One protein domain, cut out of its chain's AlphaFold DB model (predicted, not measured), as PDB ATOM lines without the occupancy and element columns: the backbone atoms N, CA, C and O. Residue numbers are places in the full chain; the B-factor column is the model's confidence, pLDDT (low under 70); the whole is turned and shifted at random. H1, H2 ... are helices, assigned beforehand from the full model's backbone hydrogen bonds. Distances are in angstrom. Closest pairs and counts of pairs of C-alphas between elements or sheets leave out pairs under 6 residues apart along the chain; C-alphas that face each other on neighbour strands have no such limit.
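Overview. This is residues 11 to 50 of the 50 residues of the protein "RNase H type-1 domain-containing protein" of Cajanus cajan (UniProt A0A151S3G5). The model is an open U: the longest helix, H2, with short H1 at its first end, makes one arm, and a long link leads from its other end to the short helix H3, the other arm. The space between the arms is empty. The printed part has 40 residues, with three named helices in the order H1, H2, H3 and no named strand; the class is all helix. It is only just loose, close to extended, with a radius of gyration of the C-alphas of 13.4 A and spans of 31 by 26 by 16 A.

Arrangement. H2, residues 16 to 26, and H1, residues 11 to 14, meet only through their tight link of one residue, His 15. H3, residues 43 to 48, is apart from H2 and from H1. In H2 and H3 every O i to N i+4 pair is within hydrogen-bond range; H1 is too short for such a pair.

Along the chain. H2 measures 15.5 A from C-alpha 16 at (128.077, 171.736, 144.360) to C-alpha 26 at (138.274, 166.378, 154.749). H1 measures 5.3 A. H3 measures 8.7 A and ends with C-alpha 48 at (132.309, 189.910, 159.753).

Size, cuts and confidence. The C-alphas farthest apart, of Gln 28 and Glu 40, are 32.0 A apart. The link from H2 to H3, residues 27 to 42, is long. The printed part has no cut. Residues 11 to 12 have pLDDT under 70.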
ATOM      1  N   TYR A  11     119.033 172.908 144.614       60.19
ATOM      2  CA  TYR A  11     119.814 173.449 145.735       60.19
ATOM      3  C   TYR A  11     121.205 172.812 145.829       60.19
ATOM      4  O   TYR A  11     122.204 173.517 146.019       60.19
ATOM      5  N   LEU A  12     121.290 171.490 145.647       66.56
ATOM      6  CA  LEU A  12     122.562 170.773 145.657       66.56
ATOM      7  C   LEU A  12     123.460 171.184 144.480       66.56
ATOM      8  O   LEU A  12     124.675 171.288 144.648       66.56
ATOM      9  N   HIS A  13     122.877 171.457 143.307       73.38
ATOM     10  CA  HIS A  13     123.623 171.908 142.133       73.38
ATOM     11  C   HIS A  13     124.236 173.302 142.339       73.38
ATOM     12  O   HIS A  13     125.418 173.496 142.056       73.38
ATOM     13  N   LYS A  14     123.492 174.253 142.926       82.31
ATOM     14  CA  LYS A  14     123.979 175.624 143.185       82.31
ATOM     15  C   LYS A  14     125.197 175.669 144.113       82.31
ATOM     16  O   LYS A  14     126.063 176.529 143.965       82.31
ATOM     17  N   HIS A  15     125.270 174.751 145.072       84.50
ATOM     18  CA  HIS A  15     126.341 174.711 146.070       84.50
ATOM     19  C   HIS A  15     127.360 173.591 145.828       84.50
ATOM     20  O   HIS A  15     128.244 173.369 146.662       84.50
ATOM     21  N   TYR A  16     127.275 172.914 144.680       86.38
ATOM     22  CA  TYR A  16     128.077 171.736 144.360       86.38
ATOM     23  C   TYR A  16     129.582 171.981 144.520       86.38
ATOM     24  O   TYR A  16     130.274 171.183 145.156       86.38
ATOM     25  N   ASP A  17     130.091 173.105 144.012       87.62
ATOM     26  CA  ASP A  17     131.524 173.415 144.056       87.62
ATOM     27  C   ASP A  17     132.044 173.619 145.480       87.62
ATOM     28  O   ASP A  17     133.131 173.143 145.826       87.62
ATOM     29  N   VAL A  18     131.255 174.284 146.327       87.25
ATOM     30  CA  VAL A  18     131.602 174.517 147.735       87.25
ATOM     31  C   VAL A  18     131.617 173.191 148.487       87.25
ATOM     32  O   VAL A  18     132.612 172.863 149.133       87.25
ATOM     33  N   ILE A  19     130.570 172.375 148.325       87.38
ATOM     34  CA  ILE A  19     130.477 171.042 148.936       87.38
ATOM     35  C   ILE A  19     131.660 170.170 148.498       87.38
ATOM     36  O   ILE A  19     132.291 169.502 149.319       87.38
ATOM     37  N   ARG A  20     132.001 170.187 147.204       87.25
ATOM     38  CA  ARG A  20     133.116 169.413 146.650       87.25
ATOM     39  C   ARG A  20     134.462 169.843 147.232       87.25
ATOM     40  O   ARG A  20     135.290 168.978 147.515       87.25
ATOM     41  N   ARG A  21     134.698 171.145 147.414       86.62
ATOM     42  CA  ARG A  21     135.934 171.658 148.031       86.62
ATOM     43  C   ARG A  21     136.043 171.247 149.496       86.62
ATOM     44  O   ARG A  21     137.077 170.709 149.874       86.62
ATOM     45  N   VAL A  22     134.970 171.394 150.274       85.69
ATOM     46  CA  VAL A  22     134.940 170.964 151.682       85.69
ATOM     47  C   VAL A  22     135.222 169.463 151.800       85.69
ATOM     48  O   VAL A  22     136.085 169.060 152.575       85.69
ATOM     49  N   LYS A  23     134.594 168.625 150.960       85.38
ATOM     50  CA  LYS A  23     134.863 167.175 150.931       85.38
ATOM     51  C   LYS A  23     136.323 166.839 150.608       85.38
ATOM     52  O   LYS A  23     136.859 165.894 151.173       85.38
ATOM     53  N   ARG A  24     136.977 167.600 149.722       86.06
ATOM     54  CA  ARG A  24     138.408 167.415 149.422       86.06
ATOM     55  C   ARG A  24     139.307 167.780 150.598       86.06
ATOM     56  O   ARG A  24     140.304 167.102 150.790       86.06
ATOM     57  N   MET A  25     138.963 168.815 151.362       83.94
ATOM     58  CA  MET A  25     139.722 169.199 152.559       83.94
ATOM     59  C   MET A  25     139.629 168.117 153.642       83.94
ATOM     60  O   MET A  25     140.638 167.769 154.241       83.94
ATOM     61  N   LEU A  26     138.451 167.508 153.825       82.06
ATOM     62  CA  LEU A  26     138.274 166.378 154.749       82.06
ATOM     63  C   LEU A  26     139.083 165.138 154.342       82.06
ATOM     64  O   LEU A  26     139.570 164.415 155.202       82.06
ATOM     65  N   ALA A  27     139.259 164.903 153.039       81.56
ATOM     66  CA  ALA A  27     140.043 163.779 152.526       81.56
ATOM     67  C   ALA A  27     141.564 163.918 152.756       81.56
ATOM     68  O   ALA A  27     142.300 162.993 152.434       81.56
ATOM     69  N   GLN A  28     142.042 165.052 153.285       81.06
ATOM     70  CA  GLN A  28     143.455 165.290 153.613       81.06
ATOM     71  C   GLN A  28     143.811 164.894 155.064       81.06
ATOM     72  O   GLN A  28     144.746 165.459 155.623       81.06
ATOM     73  N   ASP A  29     143.071 163.961 155.675       76.56
ATOM     74  CA  ASP A  29     143.210 163.506 157.078       76.56
ATOM     75  C   ASP A  29     142.946 164.579 158.150       76.56
ATOM     76  O   ASP A  29     143.457 164.533 159.270       76.56
ATOM     77  N   TRP A  30     142.095 165.558 157.842       81.12
ATOM     78  CA  TRP A  30     141.684 166.554 158.829       81.12
ATOM     79  C   TRP A  30     140.547 165.991 159.680       81.12
ATOM     80  O   TRP A  30     139.448 165.740 159.185       81.12
ATOM     81  N   VAL A  31     140.783 165.843 160.984       80.44
ATOM     82  CA  VAL A  31     139.714 165.537 161.941       80.44
ATOM     83  C   VAL A  31     138.921 166.818 162.188       80.44
ATOM     84  O   VAL A  31     139.384 167.723 162.880       80.44
ATOM     85  N   VAL A  32     137.730 166.914 161.595       78.88
ATOM     86  CA  VAL A  32     136.863 168.095 161.710       78.88
ATOM     87  C   VAL A  32     135.596 167.742 162.476       78.88
ATOM     88  O   VAL A  32     134.882 166.806 162.123       78.88
ATOM     89  N   TYR A  33     135.289 168.545 163.494       84.56
ATOM     90  CA  TYR A  33     134.025 168.492 164.221       84.56
ATOM     91  C   TYR A  33     133.147 169.660 163.790       84.56
ATOM     92  O   TYR A  33     133.556 170.818 163.864       84.56
ATOM     93  N   VAL A  34     131.932 169.351 163.344       84.62
ATOM     94  CA  VAL A  34     130.940 170.355 162.953       84.62
ATOM     95  C   VAL A  34     129.832 170.347 163.989       84.62
ATOM     96  O   VAL A  34     129.211 169.315 164.229       84.62
ATOM     97  N   THR A  35     129.580 171.503 164.596       92.19
ATOM     98  CA  THR A  35     128.468 171.697 165.523       92.19
ATOM     99  C   THR A  35     127.682 172.941 165.145       92.19
ATOM    100  O   THR A  35     128.229 173.900 164.598       92.19
ATOM    101  N   TYR A  36     126.383 172.912 165.422       94.00
ATOM    102  CA  TYR A  36     125.526 174.069 165.243       94.00
ATOM    103  C   TYR A  36     125.694 175.026 166.427       94.00
ATOM    104  O   TYR A  36     125.577 174.618 167.582       94.00
ATOM    105  N   ILE A  37     125.942 176.302 166.131       94.62
ATOM    106  CA  ILE A  37     126.044 177.375 167.125       94.62
ATOM    107  C   ILE A  37     125.041 178.476 166.739       94.62
ATOM    108  O   ILE A  37     125.106 178.963 165.605       94.62
ATOM    109  N   PRO A  38     124.128 178.883 167.645       96.75
ATOM    110  CA  PRO A  38     123.203 179.992 167.411       96.75
ATOM    111  C   PRO A  38     123.916 181.291 167.014       96.75
ATOM    112  O   PRO A  38     125.031 181.569 167.467       96.75
ATOM    113  N   ARG A  39     123.263 182.116 166.189       94.81
ATOM    114  CA  ARG A  39     123.832 183.369 165.654       94.81
ATOM    115  C   ARG A  39     124.226 184.342 166.758       94.81
ATOM    116  O   ARG A  39     125.217 185.044 166.616       94.81
ATOM    117  N   GLU A  40     123.462 184.376 167.841       95.81
ATOM    118  CA  GLU A  40     123.696 185.241 168.994       95.81
ATOM    119  C   GLU A  40     125.054 184.926 169.634       95.81
ATOM    120  O   GLU A  40     125.798 185.829 170.014       95.81
ATOM    121  N   ILE A  41     125.403 183.635 169.679       96.31
ATOM    122  CA  ILE A  41     126.686 183.145 170.190       96.31
ATOM    123  C   ILE A  41     127.786 183.343 169.139       96.31
ATOM    124  O   ILE A  41     128.881 183.789 169.469       96.31
ATOM    125  N   ASN A  42     127.494 183.086 167.861       95.62
ATOM    126  CA  ASN A  42     128.421 183.302 166.748       95.62
ATOM    127  C   ASN A  42     128.338 184.729 166.161       95.62
ATOM    128  O   ASN A  42     128.462 184.935 164.950       95.62
ATOM    129  N   SER A  43     128.080 185.721 167.018       96.25
ATOM    130  CA  SER A  43     127.742 187.086 166.600       96.25
ATOM    131  C   SER A  43     128.891 187.774 165.873       96.25
ATOM    132  O   SER A  43     128.667 188.414 164.852       96.25
ATOM    133  N   VAL A  44     130.131 187.569 166.329       95.88
ATOM    134  CA  VAL A  44     131.330 188.138 165.694       95.88
ATOM    135  C   VAL A  44     131.481 187.653 164.254       95.88
ATOM    136  O   VAL A  44     131.655 188.466 163.350       95.88
ATOM    137  N   ALA A  45     131.376 186.342 164.013       95.50
ATOM    138  CA  ALA A  45     131.473 185.803 162.657       95.50
ATOM    139  C   ALA A  45     130.331 186.315 161.772       95.50
ATOM    140  O   ALA A  45     130.533 186.584 160.591       95.50
ATOM    141  N   HIS A  46     129.141 186.488 162.350       94.62
ATOM    142  CA  HIS A  46     128.018 187.076 161.643       94.62
ATOM    143  C   HIS A  46     128.275 188.541 161.246       94.62
ATOM    144  O   HIS A  46     128.017 188.906 160.100       94.62
ATOM    145  N   THR A  47     128.814 189.362 162.152       96.19
ATOM    146  CA  THR A  47     129.200 190.753 161.860       96.19
ATOM    147  C   THR A  47     130.267 190.831 160.773       96.19
ATOM    148  O   THR A  47     130.172 191.690 159.912       96.19
ATOM    149  N   LEU A  48     131.254 189.932 160.776       96.56
ATOM    150  CA  LEU A  48     132.309 189.910 159.753       96.56
ATOM    151  C   LEU A  48     131.809 189.492 158.363       96.56
ATOM    152  O   LEU A  48     132.438 189.827 157.365       96.56
ATOM    153  N   ALA A  49     130.722 188.724 158.299       93.88
ATOM    154  CA  ALA A  49     130.119 188.277 157.047       93.88
ATOM    155  C   ALA A  49     129.070 189.254 156.481       93.88
ATOM    156  O   ALA A  49     128.561 188.996 155.388       93.88
ATOM    157  N   SER A  50     128.713 190.305 157.232       83.81
ATOM    158  CA  SER A  50     127.734 191.337 156.846       83.81
ATOM    159  C   SER A  50     128.418 192.514 156.160       83.81
ATOM    160  O   SER A  50     127.826 193.027 155.187       83.81
TER     161      SER A  50